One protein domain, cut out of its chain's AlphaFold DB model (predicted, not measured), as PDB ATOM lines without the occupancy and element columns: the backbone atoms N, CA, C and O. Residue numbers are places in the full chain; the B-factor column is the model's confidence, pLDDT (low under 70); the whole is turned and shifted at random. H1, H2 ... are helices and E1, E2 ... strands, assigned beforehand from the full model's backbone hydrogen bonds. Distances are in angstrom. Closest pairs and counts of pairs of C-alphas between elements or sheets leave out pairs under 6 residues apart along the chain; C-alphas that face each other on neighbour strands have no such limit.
ATOM      1  N   VAL A   8     -24.701 -21.027 -24.842       87.56
ATOM      2  CA  VAL A   8     -25.617 -22.034 -25.406       87.56
ATOM      3  C   VAL A   8     -25.244 -23.436 -24.925       87.56
ATOM      4  O   VAL A   8     -26.121 -24.215 -24.546       87.56
ATOM      5  N   ALA A   9     -23.949 -23.748 -24.901       85.69
ATOM      6  CA  ALA A   9     -23.441 -25.042 -24.460       85.69
ATOM      7  C   ALA A   9     -23.629 -25.235 -22.946       85.69
ATOM      8  O   ALA A   9     -24.024 -26.317 -22.517       85.69
ATOM      9  N   LEU A  10     -23.448 -24.172 -22.153       88.75
ATOM     10  CA  LEU A  10     -23.733 -24.175 -20.715       88.75
ATOM     11  C   LEU A  10     -25.214 -24.450 -20.437       88.75
ATOM     12  O   LEU A  10     -25.543 -25.377 -19.701       88.75
ATOM     13  N   ARG A  11     -26.126 -23.740 -21.111       89.00
ATOM     14  CA  ARG A  11     -27.570 -23.974 -20.958       89.00
ATOM     15  C   ARG A  11     -27.990 -25.374 -21.416       89.00
ATOM     16  O   ARG A  11     -28.902 -25.975 -20.844       89.00
ATOM     17  N   ALA A  12     -27.367 -25.906 -22.469       88.25
ATOM     18  CA  ALA A  12     -27.607 -27.277 -22.916       88.25
ATOM     19  C   ALA A  12     -27.134 -28.300 -21.871       88.25
ATOM     20  O   ALA A  12     -27.851 -29.265 -21.595       88.25
ATOM     21  N   PHE A  13     -25.978 -28.058 -21.253       89.25
ATOM     22  CA  PHE A  13     -25.445 -28.882 -20.174       89.25
ATOM     23  C   PHE A  13     -26.340 -28.849 -18.929       89.25
ATOM     24  O   PHE A  13     -26.691 -29.903 -18.407       89.25
ATOM     25  N   GLU A  14     -26.822 -27.678 -18.510       91.19
ATOM     26  CA  GLU A  14     -27.783 -27.554 -17.405       91.19
ATOM     27  C   GLU A  14     -29.070 -28.346 -17.669       91.19
ATOM     28  O   GLU A  14     -29.514 -29.122 -16.821       91.19
ATOM     29  N   LYS A  15     -29.636 -28.234 -18.879       89.00
ATOM     30  CA  LYS A  15     -30.798 -29.041 -19.293       89.00
ATOM     31  C   LYS A  15     -30.500 -30.541 -19.241       89.00
ATOM     32  O   LYS A  15     -31.387 -31.324 -18.892       89.00
ATOM     33  N   ALA A  16     -29.289 -30.957 -19.612       87.69
ATOM     34  CA  ALA A  16     -28.870 -32.349 -19.511       87.69
ATOM     35  C   ALA A  16     -28.799 -32.791 -18.041       87.69
ATOM     36  O   ALA A  16     -29.371 -33.826 -17.707       87.69
ATOM     37  N   LEU A  17     -28.214 -31.982 -17.152       90.94
ATOM     38  CA  LEU A  17     -28.145 -32.271 -15.717       90.94
ATOM     39  C   LEU A  17     -29.527 -32.427 -15.081       90.94
ATOM     40  O   LEU A  17     -29.730 -33.347 -14.291       90.94
ATOM     41  N   THR A  18     -30.504 -31.594 -15.449       91.12
ATOM     42  CA  THR A  18     -31.889 -31.764 -14.979       91.12
ATOM     43  C   THR A  18     -32.451 -33.133 -15.369       91.12
ATOM     44  O   THR A  18     -33.066 -33.806 -14.544       91.12
ATOM     45  N   LYS A  19     -32.208 -33.581 -16.607       85.81
ATOM     46  CA  LYS A  19     -32.644 -34.907 -17.073       85.81
ATOM     47  C   LYS A  19     -31.890 -36.044 -16.383       85.81
ATOM     48  O   LYS A  19     -32.511 -37.048 -16.061       85.81
ATOM     49  N   VAL A  20     -30.586 -35.889 -16.144       87.50
ATOM     50  CA  VAL A  20     -29.765 -36.877 -15.421       87.50
ATOM     51  C   VAL A  20     -30.283 -37.062 -13.998       87.50
ATOM     52  O   VAL A  20     -30.487 -38.195 -13.575       87.50
ATOM     53  N   ARG A  21     -30.582 -35.967 -13.289       88.38
ATOM     54  CA  ARG A  21     -31.145 -36.009 -11.927       88.38
ATOM     55  C   ARG A  21     -32.514 -36.680 -11.872       88.38
ATOM     56  O   ARG A  21     -32.808 -37.374 -10.909       88.38
ATOM     57  N   ALA A  22     -33.340 -36.490 -12.900       86.25
ATOM     58  CA  ALA A  22     -34.626 -37.174 -13.013       86.25
ATOM     59  C   ALA A  22     -34.486 -38.681 -13.306       86.25
ATOM     60  O   ALA A  22     -35.443 -39.432 -13.127       86.25
ATOM     61  N   GLY A  23     -33.308 -39.119 -13.757       81.94
ATOM     62  CA  GLY A  23     -33.035 -40.498 -14.127       81.94
ATOM     63  C   GLY A  23     -33.717 -40.934 -15.431       81.94
ATOM     64  O   GLY A  23     -34.458 -40.178 -16.076       81.94
ATOM     65  N   PRO A  24     -33.456 -42.174 -15.876       80.06
ATOM     66  CA  PRO A  24     -34.196 -42.759 -16.982       80.06
ATOM     67  C   PRO A  24     -35.674 -42.881 -16.598       80.06
ATOM     68  O   PRO A  24     -36.007 -43.374 -15.520       80.06
ATOM     69  N   ARG A  25     -36.578 -42.463 -17.493       75.19
ATOM     70  CA  ARG A  25     -38.018 -42.640 -17.268       75.19
ATOM     71  C   ARG A  25     -38.309 -44.135 -17.084       75.19
ATOM     72  O   ARG A  25     -37.951 -44.916 -17.972       75.19
ATOM     73  N   PRO A  26     -38.945 -44.549 -15.974       71.56
ATOM     74  CA  PRO A  26     -39.284 -45.946 -15.772       71.56
ATOM     75  C   PRO A  26     -40.233 -46.406 -16.878       71.56
ATOM     76  O   PRO A  26     -41.111 -45.661 -17.322       71.56
ATOM     77  N   ARG A  27     -40.057 -47.649 -17.334       69.38
ATOM     78  CA  ARG A  27     -40.963 -48.216 -18.335       69.38
ATOM     79  C   ARG A  27     -42.361 -48.351 -17.723       69.38
ATOM     80  O   ARG A  27     -42.466 -48.847 -16.597       69.38
ATOM     81  N   PRO A  28     -43.426 -47.954 -18.441       67.25
ATOM     82  CA  PRO A  28     -44.785 -48.107 -17.943       67.25
ATOM     83  C   PRO A  28     -45.055 -49.574 -17.592       67.25
ATOM     84  O   PRO A  28     -44.890 -50.454 -18.438       67.25
ATOM     85  N   ARG A  29     -45.478 -49.844 -16.354       68.31
ATOM     86  CA  ARG A  29     -46.048 -51.144 -15.978       68.31
ATOM     87  C   ARG A  29     -47.541 -51.093 -16.263       68.31
ATOM     88  O   ARG A  29     -48.227 -50.195 -15.791       68.31
ATOM     89  N   PHE A  30     -48.041 -52.046 -17.035       71.06
ATOM     90  CA  PHE A  30     -49.460 -52.147 -17.350       71.06
ATOM     91  C   PHE A  30     -49.891 -53.611 -17.361       71.06
ATOM     92  O   PHE A  30     -49.093 -54.512 -17.628       71.06
ATOM     93  N   SER A  31     -51.161 -53.852 -17.038       73.12
ATOM     94  CA  SER A  31     -51.714 -55.203 -17.046       73.12
ATOM     95  C   SER A  31     -51.771 -55.736 -18.473       73.12
ATOM     96  O   SER A  31     -52.320 -55.105 -19.375       73.12
ATOM     97  N   SER A  32     -51.257 -56.947 -18.675       69.00
ATOM     98  CA  SER A  32     -51.293 -57.623 -19.974       69.00
ATOM     99  C   SER A  32     -52.718 -57.917 -20.468       69.00
ATOM    100  O   SER A  32     -52.902 -58.184 -21.660       69.00
ATOM    101  N   ARG A  33     -53.710 -57.873 -19.561       72.81
ATOM    102  CA  ARG A  33     -55.139 -58.094 -19.837       72.81
ATOM    103  C   ARG A  33     -55.830 -56.859 -20.411       72.81
ATOM    104  O   ARG A  33     -56.727 -57.022 -21.228       72.81
ATOM    105  N   THR A  34     -55.409 -55.662 -20.002       77.56
ATOM    106  CA  THR A  34     -56.014 -54.380 -20.411       77.56
ATOM    107  C   THR A  34     -55.153 -53.596 -21.397       77.56
ATOM    108  O   THR A  34     -55.577 -52.554 -21.884       77.56
ATOM    109  N   ALA A  35     -53.949 -54.088 -21.698       81.62
ATOM    110  CA  ALA A  35     -53.055 -53.485 -22.673       81.62
ATOM    111  C   ALA A  35     -53.677 -53.436 -24.072       81.62
ATOM    112  O   ALA A  35     -54.272 -54.419 -24.527       81.62
ATOM    113  N   ASP A  36     -53.431 -52.339 -24.783       86.81
ATOM    114  CA  ASP A  36     -53.758 -52.250 -26.200       86.81
ATOM    115  C   ASP A  36     -52.878 -53.222 -26.994       86.81
ATOM    116  O   ASP A  36     -51.658 -53.295 -26.809       86.81
ATOM    117  N   LYS A  37     -53.512 -54.022 -27.849       91.12
ATOM    118  CA  LYS A  37     -52.852 -55.075 -28.619       91.12
ATOM    119  C   LYS A  37     -52.716 -54.628 -30.059       91.12
ATOM    120  O   LYS A  37     -53.696 -54.271 -30.711       91.12
ATOM    121  N   PHE A  38     -51.509 -54.763 -30.586       93.44
ATOM    122  CA  PHE A  38     -51.238 -54.581 -31.999       93.44
ATOM    123  C   PHE A  38     -50.638 -55.858 -32.586       93.44
ATOM    124  O   PHE A  38     -49.716 -56.447 -32.023       93.44
ATOM    125  N   VAL A  39     -51.191 -56.320 -33.709       95.81
ATOM    126  CA  VAL A  39     -50.690 -57.506 -34.411       95.81
ATOM    127  C   VAL A  39     -49.675 -57.058 -35.451       95.81
ATOM    128  O   VAL A  39     -50.039 -56.502 -36.487       95.81
ATOM    129  N   ILE A  40     -48.409 -57.347 -35.187       95.88
ATOM    130  CA  ILE A  40     -47.309 -57.141 -36.117       95.88
ATOM    131  C   ILE A  40     -47.272 -58.347 -37.050       95.88
ATOM    132  O   ILE A  40     -47.187 -59.493 -36.610       95.88
ATOM    133  N   ARG A  41     -47.375 -58.086 -38.352       95.81
ATOM    134  CA  ARG A  41     -47.230 -59.090 -39.408       95.81
ATOM    135  C   ARG A  41     -45.853 -58.889 -40.022       95.81
ATOM    136  O   ARG A  41     -45.680 -57.926 -40.760       95.81
ATOM    137  N   GLY A  42     -44.910 -59.741 -39.649       95.62
ATOM    138  CA  GLY A  42     -43.511 -59.668 -40.063       95.62
ATOM    139  C   GLY A  42     -42.999 -61.056 -40.416       95.62
ATOM    140  O   GLY A  42     -43.737 -61.849 -41.003       95.62
ATOM    141  N   TYR A  43     -41.768 -61.348 -40.009       97.88
ATOM    142  CA  TYR A  43     -41.078 -62.590 -40.336       97.88
ATOM    143  C   TYR A  43     -40.485 -63.246 -39.090       97.88
ATOM    144  O   TYR A  43     -40.200 -62.557 -38.106       97.88
ATOM    145  N   VAL A  44     -40.322 -64.568 -39.131       97.62
ATOM    146  CA  VAL A  44     -39.770 -65.366 -38.024       97.62
ATOM    147  C   VAL A  44     -38.373 -64.892 -37.655       97.62
ATOM    148  O   VAL A  44     -38.071 -64.710 -36.481       97.62
ATOM    149  N   GLU A  45     -37.549 -64.639 -38.662       97.69
ATOM    150  CA  GLU A  45     -36.155 -64.235 -38.551       97.69
ATOM    151  C   GLU A  45     -36.023 -62.944 -37.728       97.69
ATOM    152  O   GLU A  45     -35.275 -62.896 -36.756       97.69
ATOM    153  N   LEU A  46     -36.852 -61.935 -38.024       97.75
ATOM    154  CA  LEU A  46     -36.894 -60.685 -37.258       97.75
ATOM    155  C   LEU A  46     -37.304 -60.914 -35.795       97.75
ATOM    156  O   LEU A  46     -36.782 -60.271 -34.884       97.75
ATOM    157  N   PHE A  47     -38.284 -61.787 -35.555       97.50
ATOM    158  CA  PHE A  47     -38.785 -62.023 -34.203       97.50
ATOM    159  C   PHE A  47     -37.831 -62.869 -33.359       97.50
ATOM    160  O   PHE A  47     -37.728 -62.623 -32.157       97.50
ATOM    161  N   GLU A  48     -37.096 -63.807 -33.958       97.25
ATOM    162  CA  GLU A  48     -36.044 -64.546 -33.255       97.25
ATOM    163  C   GLU A  48     -34.843 -63.648 -32.924       97.25
ATOM    164  O   GLU A  48     -34.376 -63.703 -31.789       97.25
ATOM    165  N   GLU A  49     -34.426 -62.737 -33.815       97.06
ATOM    166  CA  GLU A  49     -33.420 -61.705 -33.490       97.06
ATOM    167  C   GLU A  49     -33.851 -60.868 -32.278       97.06
ATOM    168  O   GLU A  49     -33.137 -60.743 -31.280       97.06
ATOM    169  N   LEU A  50     -35.079 -60.344 -32.319       97.06
ATOM    170  CA  LEU A  50     -35.622 -59.516 -31.246       97.06
ATOM    171  C   LEU A  50     -35.729 -60.281 -29.917       97.06
ATOM    172  O   LEU A  50     -35.491 -59.728 -28.842       97.06
ATOM    173  N   LYS A  51     -36.098 -61.562 -29.976       97.00
ATOM    174  CA  LYS A  51     -36.155 -62.448 -28.813       97.00
ATOM    175  C   LYS A  51     -34.760 -62.751 -28.272       97.00
ATOM    176  O   LYS A  51     -34.600 -62.713 -27.058       97.00
ATOM    177  N   GLY A  52     -33.776 -63.002 -29.133       97.00
ATOM    178  CA  GLY A  52     -32.381 -63.222 -28.749       97.00
ATOM    179  C   GLY A  52     -31.802 -62.020 -28.004       97.00
ATOM    180  O   GLY A  52     -31.306 -62.169 -26.886       97.00
ATOM    181  N   ILE A  53     -31.979 -60.817 -28.560       96.44
ATOM    182  CA  ILE A  53     -31.595 -59.551 -27.914       96.44
ATOM    183  C   ILE A  53     -32.315 -59.391 -26.570       96.44
ATOM    184  O   ILE A  53     -31.691 -59.084 -25.554       96.44
ATOM    185  N   GLY A  54     -33.630 -59.635 -26.544       93.88
ATOM    186  CA  GLY A  54     -34.422 -59.569 -25.322       93.88
ATOM    187  C   GLY A  54     -33.871 -60.490 -24.234       93.88
ATOM    188  O   GLY A  54     -33.619 -60.032 -23.121       93.88
ATOM    189  N   LEU A  55     -33.621 -61.763 -24.555       94.88
ATOM    190  CA  LEU A  55     -33.085 -62.752 -23.617       94.88
ATOM    191  C   LEU A  55     -31.706 -62.354 -23.087       94.88
ATOM    192  O   LEU A  55     -31.495 -62.423 -21.877       94.88
ATOM    193  N   HIS A  56     -30.816 -61.863 -23.955       92.19
ATOM    194  CA  HIS A  56     -29.507 -61.344 -23.550       92.19
ATOM    195  C   HIS A  56     -29.627 -60.209 -22.515       92.19
ATOM    196  O   HIS A  56     -28.830 -60.118 -21.587       92.19
ATOM    197  N   GLN A  57     -30.668 -59.379 -22.622       88.62
ATOM    198  CA  GLN A  57     -30.929 -58.262 -21.706       88.62
ATOM    199  C   GLN A  57     -31.863 -58.616 -20.533       88.62
ATOM    200  O   GLN A  57     -32.297 -57.716 -19.806       88.62
ATOM    201  N   GLY A  58     -32.230 -59.892 -20.354       91.38
ATOM    202  CA  GLY A  58     -33.169 -60.328 -19.312       91.38
ATOM    203  C   GLY A  58     -34.608 -59.840 -19.529       91.38
ATOM    204  O   GLY A  58     -35.341 -59.562 -18.577       91.38
ATOM    205  N   ARG A  59     -35.026 -59.683 -20.787       90.50
ATOM    206  CA  ARG A  59     -36.325 -59.139 -21.201       90.50
ATOM    207  C   ARG A  59     -37.102 -60.123 -22.064       90.50
ATOM    208  O   ARG A  59     -36.556 -60.915 -22.821       90.50
ATOM    209  N   SER A  60     -38.428 -60.019 -22.001       94.19
ATOM    210  CA  SER A  60     -39.299 -60.714 -22.951       94.19
ATOM    211  C   SER A  60     -39.276 -60.035 -24.320       94.19
ATOM    212  O   SER A  60     -39.123 -58.816 -24.412       94.19
ATOM    213  N   MET A  61     -39.565 -60.799 -25.376       95.06
ATOM    214  CA  MET A  61     -39.718 -60.268 -26.737       95.06
ATOM    215  C   MET A  61     -40.747 -59.121 -26.817       95.06
ATOM    216  O   MET A  61     -40.553 -58.168 -27.562       95.06
ATOM    217  N   ASN A  62     -41.817 -59.145 -26.008       94.31
ATOM    218  CA  ASN A  62     -42.764 -58.024 -25.940       94.31
ATOM    219  C   ASN A  62     -42.128 -56.763 -25.350       94.31
ATOM    220  O   ASN A  62     -42.367 -55.673 -25.856       94.31
ATOM    221  N   SER A  63     -41.361 -56.893 -24.264       92.38
ATOM    222  CA  SER A  63     -40.664 -55.751 -23.660       92.38
ATOM    223  C   SER A  63     -39.632 -55.164 -24.622       92.38
ATOM    224  O   SER A  63     -39.456 -53.947 -24.667       92.38
ATOM    225  N   GLU A  64     -38.997 -56.019 -25.420       95.56
ATOM    226  CA  GLU A  64     -38.011 -55.611 -26.412       95.56
ATOM    227  C   GLU A  64     -38.652 -54.926 -27.625       95.56
ATOM    228  O   GLU A  64     -38.241 -53.832 -27.999       95.56
ATOM    229  N   ALA A  65     -39.761 -55.461 -28.145       96.00
ATOM    230  CA  ALA A  65     -40.556 -54.791 -29.180       96.00
ATOM    231  C   ALA A  65     -41.056 -53.409 -28.730       96.00
ATOM    232  O   ALA A  65     -41.020 -52.444 -29.491       96.00
ATOM    233  N   VAL A  66     -41.511 -53.294 -27.478       94.38
ATOM    234  CA  VAL A  66     -41.924 -52.003 -26.908       94.38
ATOM    235  C   VAL A  66     -40.730 -51.052 -26.783       94.38
ATOM    236  O   VAL A  66     -40.896 -49.864 -27.043       94.38
ATOM    237  N   ALA A  67     -39.535 -51.543 -26.434       93.06
ATOM    238  CA  ALA A  67     -38.323 -50.722 -26.389       93.06
ATOM    239  C   ALA A  67     -38.008 -50.106 -27.758       93.06
ATOM    240  O   ALA A  67     -37.863 -48.890 -27.854       93.06
ATOM    241  N   ALA A  68     -37.995 -50.940 -28.798       96.06
ATOM    242  CA  ALA A  68     -37.748 -50.540 -30.179       96.06
ATOM    243  C   ALA A  68     -38.734 -49.466 -30.670       96.06
ATOM    244  O   ALA A  68     -38.343 -48.459 -31.265       96.06
ATOM    245  N   ILE A  69     -40.025 -49.660 -30.382       95.75
ATOM    246  CA  ILE A  69     -41.088 -48.718 -30.751       95.75
ATOM    247  C   ILE A  69     -40.913 -47.382 -30.026       95.75
ATOM    248  O   ILE A  69     -41.007 -46.332 -30.656       95.75
ATOM    249  N   LEU A  70     -40.658 -47.403 -28.715       93.75
ATOM    250  CA  LEU A  70     -40.483 -46.174 -27.937       93.75
ATOM    251  C   LEU A  70     -39.219 -45.414 -28.350       93.75
ATOM    252  O   LEU A  70     -39.276 -44.196 -28.487       93.75
ATOM    253  N   ASP A  71     -38.110 -46.113 -28.600       94.38
ATOM    254  CA  ASP A  71     -36.882 -45.499 -29.112       94.38
ATOM    255  C   ASP A  71     -37.120 -44.854 -30.487       94.38
ATOM    256  O   ASP A  71     -36.720 -43.715 -30.709       94.38
ATOM    257  N   SER A  72     -37.875 -45.514 -31.369       95.69
ATOM    258  CA  SER A  72     -38.233 -44.963 -32.685       95.69
ATOM    259  C   SER A  72     -39.181 -43.763 -32.598       95.69
ATOM    260  O   SER A  72     -39.024 -42.808 -33.355       95.69
ATOM    261  N   LEU A  73     -40.114 -43.742 -31.639       93.12
ATOM    262  CA  LEU A  73     -40.932 -42.553 -31.348       93.12
ATOM    263  C   LEU A  73     -40.096 -41.382 -30.811       93.12
ATOM    264  O   LEU A  73     -40.450 -40.225 -31.030       93.12
ATOM    265  N   GLU A  74     -38.981 -41.666 -30.136       90.88
ATOM    266  CA  GLU A  74     -37.981 -40.669 -29.737       90.88
ATOM    267  C   GLU A  74     -37.000 -40.319 -30.877       90.88
ATOM    268  O   GLU A  74     -36.064 -39.555 -30.651       90.88
ATOM    269  N   GLY A  75     -37.194 -40.842 -32.096       92.25
ATOM    270  CA  GLY A  75     -36.330 -40.598 -33.258       92.25
ATOM    271  C   GLY A  75     -35.020 -41.391 -33.247       92.25
ATOM    272  O   GLY A  75     -34.039 -40.955 -33.843       92.25
ATOM    273  N   ASN A  76     -34.978 -42.512 -32.523       94.19
ATOM    274  CA  ASN A  76     -33.810 -43.380 -32.340       94.19
ATOM    275  C   ASN A  76     -32.574 -42.653 -31.786       94.19
ATOM    276  O   ASN A  76     -31.433 -43.052 -32.024       94.19
ATOM    277  N   LEU A  77     -32.781 -41.553 -31.053       90.81
ATOM    278  CA  LEU A  77     -31.696 -40.668 -30.633       90.81
ATOM    279  C   LEU A  77     -30.698 -41.374 -29.714       90.81
ATOM    280  O   LEU A  77     -29.494 -41.187 -29.864       90.81
ATOM    281  N   ARG A  78     -31.183 -42.171 -28.753       89.94
ATOM    282  CA  ARG A  78     -30.317 -42.834 -27.770       89.94
ATOM    283  C   ARG A  78     -29.542 -43.990 -28.386       89.94
ATOM    284  O   ARG A  78     -28.327 -44.029 -28.217       89.94
ATOM    285  N   SER A  79     -30.223 -44.894 -29.085       93.88
ATOM    286  CA  SER A  79     -29.600 -46.033 -29.770       93.88
ATOM    287  C   SER A  79     -28.542 -45.567 -30.779       93.88
ATOM    288  O   SER A  79     -27.384 -45.976 -30.694       93.88
ATOM    289  N   THR A  80     -28.885 -44.593 -31.628       95.81
ATOM    290  CA  THR A  80     -27.947 -44.001 -32.595       95.81
ATOM    291  C   THR A  80     -26.763 -43.322 -31.906       95.81
ATOM    292  O   THR A  80     -25.620 -43.473 -32.340       95.81
ATOM    293  N   ALA A  81     -27.003 -42.560 -30.833       95.00
ATOM    294  CA  ALA A  81     -25.930 -41.882 -30.112       95.00
ATOM    295  C   ALA A  81     -24.936 -42.873 -29.499       95.00
ATOM    296  O   ALA A  81     -23.735 -42.629 -29.578       95.00
ATOM    297  N   ARG A  82     -25.405 -43.995 -28.936       95.62
ATOM    298  CA  ARG A  82     -24.520 -45.028 -28.380       95.62
ATOM    299  C   ARG A  82     -23.598 -45.606 -29.441       95.62
ATOM    300  O   ARG A  82     -22.387 -45.553 -29.258       95.62
ATOM    301  N   VAL A  83     -24.152 -46.058 -30.567       96.94
ATOM    302  CA  VAL A  83     -23.356 -46.595 -31.682       96.94
ATOM    303  C   VAL A  83     -22.314 -45.572 -32.138       96.94
ATOM    304  O   VAL A  83     -21.131 -45.887 -32.197       96.94
ATOM    305  N   ARG A  84     -22.713 -44.313 -32.361       96.62
ATOM    306  CA  ARG A  84     -21.786 -43.257 -32.807       96.62
ATOM    307  C   ARG A  84     -20.682 -42.950 -31.799       96.62
ATOM    308  O   ARG A  84     -19.554 -42.700 -32.211       96.62
ATOM    309  N   VAL A  85     -20.987 -42.947 -30.502       96.12
ATOM    310  CA  VAL A  85     -19.981 -42.737 -29.450       96.12
ATOM    311  C   VAL A  85     -18.965 -43.880 -29.444       96.12
ATOM    312  O   VAL A  85     -17.767 -43.612 -29.392       96.12
ATOM    313  N   LEU A  86     -19.417 -45.130 -29.569       96.25
ATOM    314  CA  LEU A  86     -18.529 -46.295 -29.625       96.25
ATOM    315  C   LEU A  86     -17.667 -46.290 -30.898       96.25
ATOM    316  O   LEU A  86     -16.460 -46.503 -30.828       96.25
ATOM    317  N   GLN A  87     -18.251 -45.959 -32.054       96.00
ATOM    318  CA  GLN A  87     -17.504 -45.792 -33.305       96.00
ATOM    319  C   GLN A  87     -16.454 -44.677 -33.206       96.00
ATOM    320  O   GLN A  87     -15.330 -44.841 -33.679       96.00
ATOM    321  N   ALA A  88     -16.804 -43.547 -32.583       94.81
ATOM    322  CA  ALA A  88     -15.874 -42.442 -32.370       94.81
ATOM    323  C   ALA A  88     -14.715 -42.839 -31.446       94.81
ATOM    324  O   ALA A  88     -13.590 -42.403 -31.675       94.81
ATOM    325  N   HIS A  89     -14.980 -43.679 -30.443       92.12
ATOM    326  CA  HIS A  89     -13.964 -44.179 -29.524       92.12
ATOM    327  C   HIS A  89     -13.002 -45.179 -30.189       92.12
ATOM    328  O   HIS A  89     -11.794 -45.019 -30.069       92.12
ATOM    329  N   LEU A  90     -13.513 -46.152 -30.958       92.00
ATOM    330  CA  LEU A  90     -12.678 -47.102 -31.720       92.00
ATOM    331  C   LEU A  90     -11.895 -46.451 -32.866       92.00
ATOM    332  O   LEU A  90     -10.892 -46.987 -33.337       92.00
ATOM    333  N   GLY A  91     -12.383 -45.317 -33.364       94.38
ATOM    334  CA  GLY A  91     -11.857 -44.676 -34.556       94.38
ATOM    335  C   GLY A  91     -12.364 -45.316 -35.852       94.38
ATOM    336  O   GLY A  91     -12.923 -46.415 -35.897       94.38
ATOM    337  N   ARG A  92     -12.184 -44.584 -36.955       94.88
ATOM    338  CA  ARG A  92     -12.848 -44.856 -38.243       94.88
ATOM    339  C   ARG A  92     -12.509 -46.217 -38.856       94.88
ATOM    340  O   ARG A  92     -13.386 -46.849 -39.426       94.88
ATOM    341  N   ARG A  93     -11.245 -46.645 -38.773       95.62
ATOM    342  CA  ARG A  93     -10.780 -47.881 -39.422       95.62
ATOM    343  C   ARG A  93     -11.377 -49.117 -38.752       95.62
ATOM    344  O   ARG A  93     -12.086 -49.872 -39.401       95.62
ATOM    345  N   LEU A  94     -11.139 -49.265 -37.448       94.25
ATOM    346  CA  LEU A  94     -11.615 -50.418 -36.683       94.25
ATOM    347  C   LEU A  94     -13.142 -50.467 -36.640       94.25
ATOM    348  O   LEU A  94     -13.725 -51.529 -36.820       94.25
ATOM    349  N   SER A  95     -13.807 -49.317 -36.477       96.19
ATOM    350  CA  SER A  95     -15.272 -49.289 -36.543       96.19
ATOM    351  C   SER A  95     -15.804 -49.755 -37.900       96.19
ATOM    352  O   SER A  95     -16.772 -50.505 -37.918       96.19
ATOM    353  N   ALA A  96     -15.184 -49.381 -39.025       96.62
ATOM    354  CA  ALA A  96     -15.607 -49.861 -40.342       96.62
ATOM    355  C   ALA A  96     -15.438 -51.382 -40.497       96.62
ATOM    356  O   ALA A  96     -16.347 -52.034 -41.005       96.62
ATOM    357  N   GLU A  97     -14.323 -51.944 -40.019       97.12
ATOM    358  CA  GLU A  97     -14.074 -53.396 -40.025       97.12
ATOM    359  C   GLU A  97     -15.133 -54.146 -39.196       97.12
ATOM    360  O   GLU A  97     -15.746 -55.091 -39.686       97.12
ATOM    361  N   VAL A  98     -15.440 -53.665 -37.985       96.94
ATOM    362  CA  VAL A  98     -16.480 -54.262 -37.127       96.94
ATOM    363  C   VAL A  98     -17.868 -54.163 -37.768       96.94
ATOM    364  O   VAL A  98     -18.626 -55.128 -37.748       96.94
ATOM    365  N   MET A  99     -18.229 -53.014 -38.347       97.00
ATOM    366  CA  MET A  99     -19.542 -52.852 -38.987       97.00
ATOM    367  C   MET A  99     -19.704 -53.735 -40.227       97.00
ATOM    368  O   MET A  99     -20.813 -54.207 -40.477       97.00
ATOM    369  N   ALA A 100     -18.626 -53.981 -40.976       96.56
ATOM    370  CA  ALA A 100     -18.647 -54.897 -42.113       96.56
ATOM    371  C   ALA A 100     -18.931 -56.343 -41.674       96.56
ATOM    372  O   ALA A 100     -19.728 -57.017 -42.322       96.56
ATOM    373  N   GLU A 101     -18.349 -56.781 -40.555       96.38
ATOM    374  CA  GLU A 101     -18.577 -58.123 -40.003       96.38
ATOM    375  C   GLU A 101     -20.000 -58.294 -39.446       96.38
ATOM    376  O   GLU A 101     -20.637 -59.326 -39.638       96.38
ATOM    377  N   VAL A 102     -20.536 -57.268 -38.774       95.44
ATOM    378  CA  VAL A 102     -21.903 -57.323 -38.232       95.44
ATOM    379  C   VAL A 102     -22.943 -57.375 -39.350       95.44
ATOM    380  O   VAL A 102     -23.933 -58.098 -39.215       95.44
ATOM    381  N   GLY A 103     -22.739 -56.600 -40.419       92.81
ATOM    382  CA  GLY A 103     -23.710 -56.412 -41.494       92.81
ATOM    383  C   GLY A 103     -25.005 -55.720 -41.041       92.81
ATOM    384  O   GLY A 103     -25.230 -55.451 -39.860       92.81
ATOM    385  N   GLU A 104     -25.889 -55.425 -41.994       94.12
ATOM    386  CA  GLU A 104     -27.240 -54.941 -41.692       94.12
ATOM    387  C   GLU A 104     -28.251 -56.085 -41.776       94.12
ATOM    388  O   GLU A 104     -28.232 -56.895 -42.702       94.12
ATOM    389  N   PHE A 105     -29.161 -56.153 -40.806       96.56
ATOM    390  CA  PHE A 105     -30.349 -56.983 -40.915       96.56
ATOM    391  C   PHE A 105     -31.258 -56.413 -42.005       96.56
ATOM    392  O   PHE A 105     -31.788 -55.307 -41.865       96.56
ATOM    393  N   ASP A 106     -31.462 -57.196 -43.061       94.62
ATOM    394  CA  ASP A 106     -32.331 -56.853 -44.176       94.62
ATOM    395  C   ASP A 106     -33.650 -57.630 -44.083       94.62
ATOM    396  O   ASP A 106     -33.703 -58.861 -44.074       94.62
ATOM    397  N   LEU A 107     -34.756 -56.893 -44.018       94.06
ATOM    398  CA  LEU A 107     -36.087 -57.486 -43.966       94.06
ATOM    399  C   LEU A 107     -36.488 -58.137 -45.300       94.06
ATOM    400  O   LEU A 107     -37.347 -59.016 -45.308       94.06
ATOM    401  N   THR A 108     -35.903 -57.710 -46.422       93.50
ATOM    402  CA  THR A 108     -36.282 -58.172 -47.766       93.50
ATOM    403  C   THR A 108     -35.838 -59.603 -48.059       93.50
ATOM    404  O   THR A 108     -36.467 -60.276 -48.872       93.50
ATOM    405  N   VAL A 109     -34.818 -60.095 -47.349       94.00
ATOM    406  CA  VAL A 109     -34.321 -61.475 -47.474       94.00
ATOM    407  C   VAL A 109     -35.027 -62.459 -46.533       94.00
ATOM    408  O   VAL A 109     -34.789 -63.664 -46.605       94.00
ATOM    409  N   CYS A 110     -35.898 -61.972 -45.644       96.06
ATOM    410  CA  CYS A 110     -36.650 -62.822 -44.725       96.06
ATOM    411  C   CYS A 110     -37.713 -63.632 -45.478       96.06
ATOM    412  O   CYS A 110     -38.480 -63.088 -46.272       96.06
ATOM    413  N   ALA A 111     -37.806 -64.932 -45.191       93.69
ATOM    414  CA  ALA A 111     -38.605 -65.847 -46.003       93.69
ATOM    415  C   ALA A 111     -39.880 -66.326 -45.307       93.69
ATOM    416  O   ALA A 111     -40.853 -66.653 -45.988       93.69
ATOM    417  N   LYS A 112     -39.901 -66.406 -43.969       96.06
ATOM    418  CA  LYS A 112     -40.981 -67.080 -43.227       96.06
ATOM    419  C   LYS A 112     -41.927 -66.076 -42.565       96.06
ATOM    420  O   LYS A 112     -41.574 -65.518 -41.529       96.06
ATOM    421  N   PRO A 113     -43.150 -65.854 -43.085       96.31
ATOM    422  CA  PRO A 113     -44.081 -64.914 -42.473       96.31
ATOM    423  C   PRO A 113     -44.529 -65.375 -41.083       96.31
ATOM    424  O   PRO A 113     -44.897 -66.533 -40.885       96.31
ATOM    425  N   GLN A 114     -44.586 -64.448 -40.128       96.44
ATOM    426  CA  GLN A 114     -45.085 -64.705 -38.779       96.44
ATOM    427  C   GLN A 114     -45.920 -63.532 -38.262       96.44
ATOM    428  O   GLN A 114     -45.755 -62.372 -38.650       96.44
ATOM    429  N   LYS A 115     -46.849 -63.838 -37.355       96.56
ATOM    430  CA  LYS A 115     -47.589 -62.834 -36.591       96.56
ATOM    431  C   LYS A 115     -47.063 -62.789 -35.166       96.56
ATOM    432  O   LYS A 115     -46.943 -63.825 -34.519       96.56
ATOM    433  N   PHE A 116     -46.863 -61.583 -34.661       95.56
ATOM    434  CA  PHE A 116     -46.529 -61.332 -33.271       95.56
ATOM    435  C   PHE A 116     -47.494 -60.295 -32.692       95.56
ATOM    436  O   PHE A 116     -47.717 -59.242 -33.283       95.56
ATOM    437  N   VAL A 117     -48.106 -60.596 -31.546       95.31
ATOM    438  CA  VAL A 117     -49.021 -59.665 -30.871       95.31
ATOM    439  C   VAL A 117     -48.254 -58.906 -29.799       95.31
ATOM    440  O   VAL A 117     -47.992 -59.447 -28.722       95.31
ATOM    441  N   VAL A 118     -47.937 -57.644 -30.084       94.19
ATOM    442  CA  VAL A 118     -47.325 -56.742 -29.111       94.19
ATOM    443  C   VAL A 118     -48.405 -56.080 -28.263       94.19
ATOM    444  O   VAL A 118     -49.456 -55.663 -28.754       94.19
ATOM    445  N   ARG A 119     -48.141 -55.990 -26.964       92.62
ATOM    446  CA  ARG A 119     -48.933 -55.230 -26.000       92.62
ATOM    447  C   ARG A 119     -48.254 -53.894 -25.775       92.62
ATOM    448  O   ARG A 119     -47.140 -53.862 -25.247       92.62
ATOM    449  N   LEU A 120     -48.914 -52.830 -26.205       90.81
ATOM    450  CA  LEU A 120     -48.389 -51.477 -26.180       90.81
ATOM    451  C   LEU A 120     -48.800 -50.757 -24.888       90.81
ATOM    452  O   LEU A 120     -49.890 -51.009 -24.363       90.81
ATOM    453  N   PRO A 121     -47.956 -49.841 -24.383       88.56
ATOM    454  CA  PRO A 121     -48.376 -48.903 -23.354       88.56
ATOM    455  C   PRO A 121     -49.566 -48.042 -23.821       88.56
ATOM    456  O   PRO A 121     -49.758 -47.861 -25.029       88.56
ATOM    457  N   PRO A 122     -50.338 -47.461 -22.884       86.88
ATOM    458  CA  PRO A 122     -51.449 -46.574 -23.216       86.88
ATOM    459  C   PRO A 122     -51.050 -45.466 -24.198       86.88
ATOM    460  O   PRO A 122     -49.966 -44.895 -24.090       86.88
ATOM    461  N   SER A 123     -51.941 -45.145 -25.136       87.62
ATOM    462  CA  SER A 123     -51.784 -44.102 -26.166       87.62
ATOM    463  C   SER A 123     -50.669 -44.320 -27.199       87.62
ATOM    464  O   SER A 123     -50.649 -43.625 -28.209       87.62
ATOM    465  N   VAL A 124     -49.756 -45.284 -27.019       90.75
ATOM    466  CA  VAL A 124     -48.647 -45.513 -27.968       90.75
ATOM    467  C   VAL A 124     -49.170 -45.882 -29.353       90.75
ATOM    468  O   VAL A 124     -48.697 -45.344 -30.349       90.75
ATOM    469  N   ARG A 125     -50.188 -46.747 -29.436       91.38
ATOM    470  CA  ARG A 125     -50.813 -47.110 -30.716       91.38
ATOM    471  C   ARG A 125     -51.400 -45.894 -31.429       91.38
ATOM    472  O   ARG A 125     -51.217 -45.753 -32.636       91.38
ATOM    473  N   ASP A 126     -52.092 -45.034 -30.688       92.31
ATOM    474  CA  ASP A 126     -52.715 -43.828 -31.230       92.31
ATOM    475  C   ASP A 126     -51.663 -42.837 -31.723       92.31
ATOM    476  O   ASP A 126     -51.782 -42.333 -32.836       92.31
ATOM    477  N   ILE A 127     -50.582 -42.644 -30.962       92.50
ATOM    478  CA  ILE A 127     -49.446 -41.802 -31.358       92.50
ATOM    479  C   ILE A 127     -48.846 -42.286 -32.683       92.50
ATOM    480  O   ILE A 127     -48.640 -41.476 -33.586       92.50
ATOM    481  N   ILE A 128     -48.602 -43.595 -32.827       92.62
ATOM    482  CA  ILE A 128     -48.061 -44.154 -34.075       92.62
ATOM    483  C   ILE A 128     -49.059 -43.945 -35.215       92.62
ATOM    484  O   ILE A 128     -48.689 -43.440 -36.274       92.62
ATOM    485  N   ARG A 129     -50.334 -44.296 -35.007       91.94
ATOM    486  CA  ARG A 129     -51.390 -44.144 -36.016       91.94
ATOM    487  C   ARG A 129     -51.483 -42.705 -36.514       91.94
ATOM    488  O   ARG A 129     -51.555 -42.476 -37.720       91.94
ATOM    489  N   ASP A 130     -51.504 -41.747 -35.599       91.88
ATOM    490  CA  ASP A 130     -51.695 -40.339 -35.924       91.88
ATOM    491  C   ASP A 130     -50.424 -39.737 -36.544       91.88
ATOM    492  O   ASP A 130     -50.517 -38.907 -37.448       91.88
ATOM    493  N   GLY A 131     -49.240 -40.202 -36.127       86.75
ATOM    494  CA  GLY A 131     -47.964 -39.883 -36.768       86.75
ATOM    495  C   GLY A 131     -47.910 -40.358 -38.220       86.75
ATOM    496  O   GLY A 131     -47.662 -39.557 -39.117       86.75
ATOM    497  N   VAL A 132     -48.242 -41.629 -38.465       87.88
ATOM    498  CA  VAL A 132     -48.301 -42.208 -39.816       87.88
ATOM    499  C   VAL A 132     -49.298 -41.448 -40.692       87.88
ATOM    500  O   VAL A 132     -48.939 -41.017 -41.783       87.88
ATOM    501  N   LYS A 133     -50.514 -41.176 -40.193       87.44
ATOM    502  CA  LYS A 133     -51.524 -40.389 -40.926       87.44
ATOM    503  C   LYS A 133     -51.012 -39.011 -41.353       87.44
ATOM    504  O   LYS A 133     -51.316 -38.583 -42.463       87.44
ATOM    505  N   LYS A 134     -50.264 -38.313 -40.489       83.25
ATOM    506  CA  LYS A 134     -49.689 -36.991 -40.798       83.25
ATOM    507  C   LYS A 134     -48.634 -37.054 -41.902       83.25
ATOM    508  O   LYS A 134     -48.562 -36.130 -42.704       83.25
ATOM    509  N   VAL A 135     -47.828 -38.115 -41.936       79.06
ATOM    510  CA  VAL A 135     -46.817 -38.328 -42.985       79.06
ATOM    511  C   VAL A 135     -47.501 -38.647 -44.315       79.06
ATOM    512  O   VAL A 135     -47.254 -37.973 -45.310       79.06
ATOM    513  N   THR A 136     -48.452 -39.587 -44.320       76.69
ATOM    514  CA  THR A 136     -49.239 -39.953 -45.512       76.69
ATOM    515  C   THR A 136     -49.956 -38.748 -46.126       76.69
ATOM    516  O   THR A 136     -49.970 -38.594 -47.344       76.69
ATOM    517  N   SER A 137     -50.540 -37.873 -45.299       73.50
ATOM    518  CA  SER A 137     -51.309 -36.723 -45.788       73.50
ATOM    519  C   SER A 137     -50.455 -35.554 -46.283       73.50
ATOM    520  O   SER A 137     -50.920 -34.805 -47.136       73.50
ATOM    521  N   ARG A 138     -49.231 -35.379 -45.764       70.12
ATOM    522  CA  ARG A 138     -48.335 -34.273 -46.148       70.12
ATOM    523  C   ARG A 138     -47.388 -34.626 -47.288       70.12
ATOM    524  O   ARG A 138     -47.100 -33.764 -48.107       70.12
ATOM    525  N   GLU A 139     -46.904 -35.862 -47.329       62.62
ATOM    526  CA  GLU A 139     -45.829 -36.279 -48.242       62.62
ATOM    527  C   GLU A 139     -46.337 -37.171 -49.385       62.62
ATOM    528  O   GLU A 139     -45.548 -37.673 -50.179       62.62
ATOM    529  N   GLY A 140     -47.651 -37.422 -49.464       62.50
ATOM    530  CA  GLY A 140     -48.243 -38.323 -50.462       62.50
ATOM    531  C   GLY A 140     -47.796 -39.788 -50.327       62.50
ATOM    532  O   GLY A 140     -48.109 -40.618 -51.182       62.50
ATOM    533  N   GLY A 141     -47.059 -40.120 -49.263       60.78
ATOM    534  CA  GLY A 141     -46.506 -41.448 -49.014       60.78
ATOM    535  C   GLY A 141     -47.560 -42.463 -48.565       60.78
ATOM    536  O   GLY A 141     -48.552 -42.114 -47.935       60.78
ATOM    537  N   LYS A 142     -47.324 -43.753 -48.834       71.62
ATOM    538  CA  LYS A 142     -48.201 -44.880 -48.445       71.62
ATOM    539  C   LYS A 142     -47.629 -45.710 -47.288       71.62
ATOM    540  O   LYS A 142     -47.734 -46.934 -47.297       71.62
ATOM    541  N   ILE A 143     -46.996 -45.077 -46.302       83.31
ATOM    542  CA  ILE A 143     -46.475 -45.812 -45.142       83.31
ATOM    543  C   ILE A 143     -47.657 -46.299 -44.306       83.31
ATOM    544  O   ILE A 143     -48.500 -45.508 -43.888       83.31
ATOM    545  N   SER A 144     -47.736 -47.608 -44.066       90.44
ATOM    546  CA  SER A 144     -48.721 -48.170 -43.146       90.44
ATOM    547  C   SER A 144     -48.165 -48.235 -41.723       90.44
ATOM    548  O   SER A 144     -46.956 -48.271 -41.501       90.44
ATOM    549  N   MET A 145     -49.053 -48.333 -40.728       92.75
ATOM    550  CA  MET A 145     -48.633 -48.538 -39.336       92.75
ATOM    551  C   MET A 145     -47.829 -49.836 -39.160       92.75
ATOM    552  O   MET A 145     -46.961 -49.912 -38.298       92.75
ATOM    553  N   ARG A 146     -48.104 -50.854 -39.990       93.00
ATOM    554  CA  ARG A 146     -47.321 -52.093 -40.029       93.00
ATOM    555  C   ARG A 146     -45.886 -51.800 -40.456       93.00
ATOM    556  O   ARG A 146     -44.973 -52.234 -39.768       93.00
ATOM    557  N   ASP A 147     -45.714 -51.091 -41.567       92.81
ATOM    558  CA  ASP A 147     -44.392 -50.839 -42.150       92.81
ATOM    559  C   ASP A 147     -43.551 -49.968 -41.222       92.81
ATOM    560  O   ASP A 147     -42.404 -50.304 -40.955       92.81
ATOM    561  N   TRP A 148     -44.165 -48.946 -40.618       95.38
ATOM    562  CA  TRP A 148     -43.504 -48.124 -39.606       95.38
ATOM    563  C   TRP A 148     -43.014 -48.957 -38.412       95.38
ATOM    564  O   TRP A 148     -41.880 -48.805 -37.964       95.38
ATOM    565  N   VAL A 149     -43.848 -49.871 -37.895       96.50
ATOM    566  CA  VAL A 149     -43.446 -50.732 -36.770       96.50
ATOM    567  C   VAL A 149     -42.353 -51.717 -37.186       96.50
ATOM    568  O   VAL A 149     -41.431 -51.940 -36.411       96.50
ATOM    569  N   LEU A 150     -42.416 -52.298 -38.387       96.44
ATOM    570  CA  LEU A 150     -41.357 -53.186 -38.879       96.44
ATOM    571  C   LEU A 150     -40.027 -52.443 -39.034       96.44
ATOM    572  O   LEU A 150     -39.004 -52.948 -38.582       96.44
ATOM    573  N   GLU A 151     -40.046 -51.232 -39.589       96.12
ATOM    574  CA  GLU A 151     -38.861 -50.382 -39.705       96.12
ATOM    575  C   GLU A 151     -38.268 -50.054 -38.326       96.12
ATOM    576  O   GLU A 151     -37.058 -50.172 -38.128       96.12
ATOM    577  N   ALA A 152     -39.118 -49.720 -37.349       97.19
ATOM    578  CA  ALA A 152     -38.703 -49.485 -35.968       97.19
ATOM    579  C   ALA A 152     -38.002 -50.709 -35.352       97.19
ATOM    580  O   ALA A 152     -36.975 -50.569 -34.687       97.19
ATOM    581  N   LEU A 153     -38.531 -51.917 -35.584       97.94
ATOM    582  CA  LEU A 153     -37.920 -53.158 -35.103       97.94
ATOM    583  C   LEU A 153     -36.579 -53.449 -35.788       97.94
ATOM    584  O   LEU A 153     -35.624 -53.803 -35.104       97.94
ATOM    585  N   VAL A 154     -36.486 -53.275 -37.108       97.81
ATOM    586  CA  VAL A 154     -35.243 -53.504 -37.867       97.81
ATOM    587  C   VAL A 154     -34.144 -52.538 -37.419       97.81
ATOM    588  O   VAL A 154     -33.037 -52.969 -37.098       97.81
ATOM    589  N   LYS A 155     -34.457 -51.239 -37.304       97.62
ATOM    590  CA  LYS A 155     -33.519 -50.226 -36.790       97.62
ATOM    591  C   LYS A 155     -33.019 -50.565 -35.391       97.62
ATOM    592  O   LYS A 155     -31.832 -50.401 -35.106       97.62
ATOM    593  N   TRP A 156     -33.909 -51.054 -34.529       97.62
ATOM    594  CA  TRP A 156     -33.541 -51.501 -33.192       97.62
ATOM    595  C   TRP A 156     -32.592 -52.700 -33.223       97.62
ATOM    596  O   TRP A 156     -31.534 -52.632 -32.603       97.62
ATOM    597  N   VAL A 157     -32.925 -53.758 -33.975       97.88
ATOM    598  CA  VAL A 157     -32.072 -54.952 -34.127       97.88
ATOM    599  C   VAL A 157     -30.673 -54.560 -34.601       97.88
ATOM    600  O   VAL A 157     -29.691 -54.933 -33.961       97.88
ATOM    601  N   ASN A 158     -30.578 -53.739 -35.648       97.94
ATOM    602  CA  ASN A 158     -29.293 -53.265 -36.163       97.94
ATOM    603  C   ASN A 158     -28.522 -52.469 -35.112       97.94
ATOM    604  O   ASN A 158     -27.359 -52.764 -34.854       97.94
ATOM    605  N   SER A 159     -29.177 -51.522 -34.437       97.44
ATOM    606  CA  SER A 159     -28.516 -50.708 -33.413       97.44
ATOM    607  C   SER A 159     -27.992 -51.553 -32.252       97.44
ATOM    608  O   SER A 159     -26.886 -51.317 -31.782       97.44
ATOM    609  N   GLN A 160     -28.760 -52.544 -31.789       97.38
ATOM    610  CA  GLN A 160     -28.348 -53.415 -30.685       97.38
ATOM    611  C   GLN A 160     -27.209 -54.361 -31.085       97.38
ATOM    612  O   GLN A 160     -26.269 -54.530 -30.309       97.38
ATOM    613  N   ARG A 161     -27.240 -54.928 -32.299       97.19
ATOM    614  CA  ARG A 161     -26.141 -55.752 -32.831       97.19
ATOM    615  C   ARG A 161     -24.851 -54.948 -32.986       97.19
ATOM    616  O   ARG A 161     -23.789 -55.406 -32.574       97.19
ATOM    617  N   GLN A 162     -24.952 -53.734 -33.527       97.62
ATOM    618  CA  GLN A 162     -23.818 -52.824 -33.691       97.62
ATOM    619  C   GLN A 162     -23.256 -52.368 -32.340       97.62
ATOM    620  O   GLN A 162     -22.044 -52.394 -32.149       97.62
ATOM    621  N   GLU A 163     -24.122 -51.976 -31.396       96.94
ATOM    622  CA  GLU A 163     -23.737 -51.589 -30.030       96.94
ATOM    623  C   GLU A 163     -22.972 -52.719 -29.337       96.94
ATOM    624  O   GLU A 163     -21.889 -52.477 -28.808       96.94
ATOM    625  N   PHE A 164     -23.500 -53.946 -29.395       96.38
ATOM    626  CA  PHE A 164     -22.853 -55.124 -28.828       96.38
ATOM    627  C   PHE A 164     -21.468 -55.355 -29.442       96.38
ATOM    628  O   PHE A 164     -20.482 -55.385 -28.715       96.38
ATOM    629  N   ALA A 165     -21.378 -55.441 -30.772       97.06
ATOM    630  CA  ALA A 165     -20.120 -55.731 -31.453       97.06
ATOM    631  C   ALA A 165     -19.046 -54.669 -31.181       97.06
ATOM    632  O   ALA A 165     -17.925 -55.010 -30.817       97.06
ATOM    633  N   LEU A 166     -19.395 -53.381 -31.291       96.81
ATOM    634  CA  LEU A 166     -18.454 -52.289 -31.035       96.81
ATOM    635  C   LEU A 166     -17.971 -52.294 -29.584       96.81
ATOM    636  O   LEU A 166     -16.778 -52.134 -29.342       96.81
ATOM    637  N   LEU A 167     -18.877 -52.478 -28.619       94.69
ATOM    638  CA  LEU A 167     -18.505 -52.508 -27.208       94.69
ATOM    639  C   LEU A 167     -17.611 -53.713 -26.891       94.69
ATOM    640  O   LEU A 167     -16.605 -53.550 -26.206       94.69
ATOM    641  N   THR A 168     -17.927 -54.893 -27.429       94.69
ATOM    642  CA  THR A 168     -17.077 -56.084 -27.302       94.69
ATOM    643  C   THR A 168     -15.688 -55.840 -27.886       94.69
ATOM    644  O   THR A 168     -14.697 -56.148 -27.229       94.69
ATOM    645  N   THR A 169     -15.585 -55.235 -29.073       94.81
ATOM    646  CA  THR A 169     -14.283 -54.902 -29.665       94.81
ATOM    647  C   THR A 169     -13.492 -53.933 -28.792       94.81
ATOM    648  O   THR A 169     -12.301 -54.146 -28.599       94.81
ATOM    649  N   ILE A 170     -14.130 -52.896 -28.238       93.06
ATOM    650  CA  ILE A 170     -13.463 -51.946 -27.332       93.06
ATOM    651  C   ILE A 170     -12.876 -52.677 -26.125       93.06
ATOM    652  O   ILE A 170     -11.704 -52.490 -25.816       93.06
ATOM    653  N   ILE A 171     -13.674 -53.534 -25.483       91.06
ATOM    654  CA  ILE A 171     -13.260 -54.287 -24.294       91.06
ATOM    655  C   ILE A 171     -12.071 -55.206 -24.600       91.06
ATOM    656  O   ILE A 171     -11.153 -55.305 -23.791       91.06
ATOM    657  N   GLU A 172     -12.063 -55.882 -25.752       90.75
ATOM    658  CA  GLU A 172     -10.974 -56.804 -26.095       90.75
ATOM    659  C   GLU A 172      -9.699 -56.096 -26.565       90.75
ATOM    660  O   GLU A 172      -8.602 -56.568 -26.266       90.75
ATOM    661  N   VAL A 173      -9.822 -54.975 -27.284       88.81
ATOM    662  CA  VAL A 173      -8.672 -54.211 -27.798       88.81
ATOM    663  C   VAL A 173      -7.983 -53.414 -26.693       88.81
ATOM    664  O   VAL A 173      -6.760 -53.283 -26.717       88.81
ATOM    665  N   ASP A 174      -8.739 -52.895 -25.726       79.69
ATOM    666  CA  ASP A 174      -8.201 -52.089 -24.633       79.69
ATOM    667  C   ASP A 174      -8.843 -52.470 -23.292       79.69
ATOM    668  O   ASP A 174      -9.814 -51.873 -22.825       79.69
ATOM    669  N   LYS A 175      -8.247 -53.471 -22.634       72.44
ATOM    670  CA  LYS A 175      -8.675 -53.934 -21.302       72.44
ATOM    671  C   LYS A 175      -8.387 -52.913 -20.198       72.44
ATOM    672  O   LYS A 175      -9.034 -52.962 -19.154       72.44
ATOM    673  N   SER A 176      -7.485 -51.954 -20.441       72.50
ATOM    674  CA  SER A 176      -7.112 -50.926 -19.461       72.50
ATOM    675  C   SER A 176      -8.218 -49.888 -19.227       72.50
ATOM    676  O   SER A 176      -8.252 -49.246 -18.178       72.50
ATOM    677  N   LEU A 177      -9.191 -49.779 -20.144       65.81
ATOM    678  CA  LEU A 177     -10.411 -48.974 -19.963       65.81
ATOM    679  C   LEU A 177     -11.209 -49.343 -18.708       65.81
ATOM    680  O   LEU A 177     -11.929 -48.500 -18.175       65.81
ATOM    681  N   LEU A 178     -11.101 -50.590 -18.247       64.62
ATOM    682  CA  LEU A 178     -11.794 -51.079 -17.056       64.62
ATOM    683  C   LEU A 178     -11.005 -50.836 -15.759       64.62
ATOM    684  O   LEU A 178     -11.552 -51.035 -14.681       64.62
ATOM    685  N   GLU A 179      -9.747 -50.398 -15.855       64.94
ATOM    686  CA  GLU A 179      -8.834 -50.212 -14.717       64.94
ATOM    687  C   GLU A 179      -8.701 -48.737 -14.292       64.94
ATOM    688  O   GLU A 179      -8.108 -48.437 -13.259       64.94
TER     689      GLU A 179
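AT A GLANCE: This is residues 8 to 179 of the 181 residues of the protein "DNA-binding protein" of Pseudomonas sp. Leaf58 (UniProt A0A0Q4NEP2). One long helix, H7, runs through the body; H2, H3, H4 and H5 pack on it along its length, and a two-stranded ribbon, E1 and E2, together with H6, packs at the end where H7 begins. H1, by contrast, sticks out: residues 8 to 26 stand free of this body. The printed part has 172 residues, with eight named helices and two named strands in the order H1 E1 H2 H3 H4 H5 E2 H6 H7 H8, and the class is mostly helix. The sheet, of order E1 - E2, is antiparallel. The whole is compact, with a radius of gyration of the C-alphas of 18.1 A and spans of 48 by 44 by 37 A.

IN THESE COORDINATES: H1, residues 8 to 22, begins with C-alpha 8 at (-25.617, -22.034, -25.406) and is 21.5 A long. E1, residues 36 to 43, is 21.6 A long. H2 is residues 44 to 56, H3 residues 61 to 73, H4 residues 77 to 90 at 20.1 A, and H5 residues 92 to 102. E2, residues 113 to 120, is 21.6 A long, and H6, residues 124 to 139, is 22.5 A long. H7, residues 145 to 173, runs 42.0 A from C-alpha 145 at (-48.633, -48.538, -39.336) to C-alpha 173 at (-8.672, -54.211, -27.798). H8 is residues 175 to 178.

HOW THE PARTS SIT: H7 is the hub, touching five helices. H4 touches it at a shallow tilt of 27 degrees, the same way, closest at the C-alphas of Val 83 and Glu 163, 5.3 A. H3 touches residues 149 to 156 of H7, about perpendicular at 81 degrees, closest at the C-alphas of Ala 68 and Trp 156, 5.3 A. H2 touches residues 153 to 160 at a steep tilt of 46 degrees, closest at the C-alphas of Leu 50 and Val 157, 6.5 A. H5 touches residues 161 to 169, closest at the C-alphas of Val 102 and Gln 162, 6.7 A. Residues 128 to 132 of H6 touch residues 145 to 148, closest at the C-alphas of Arg 129 and Met 145, 6.2 A. E1 and E2 are antiparallel at 155 degrees, with N 40 and O 116 2.8 A apart and N 118 and O 38 2.9 A apart. In H1 to H7 every O i to N i+4 pair is within hydrogen-bond range; H8 is too short for such a pair.

THE WHOLE: The C-alphas of Gly 140 and Glu 179, the two farthest apart, are 54.5 A apart. The printed part has no cut. The link from H1 to E1, 13 residues, is long. Mean pLDDT of the printed part is 90.2, with residues 27 to 29, 32, 139 to 141 and 177 to 179 under 70.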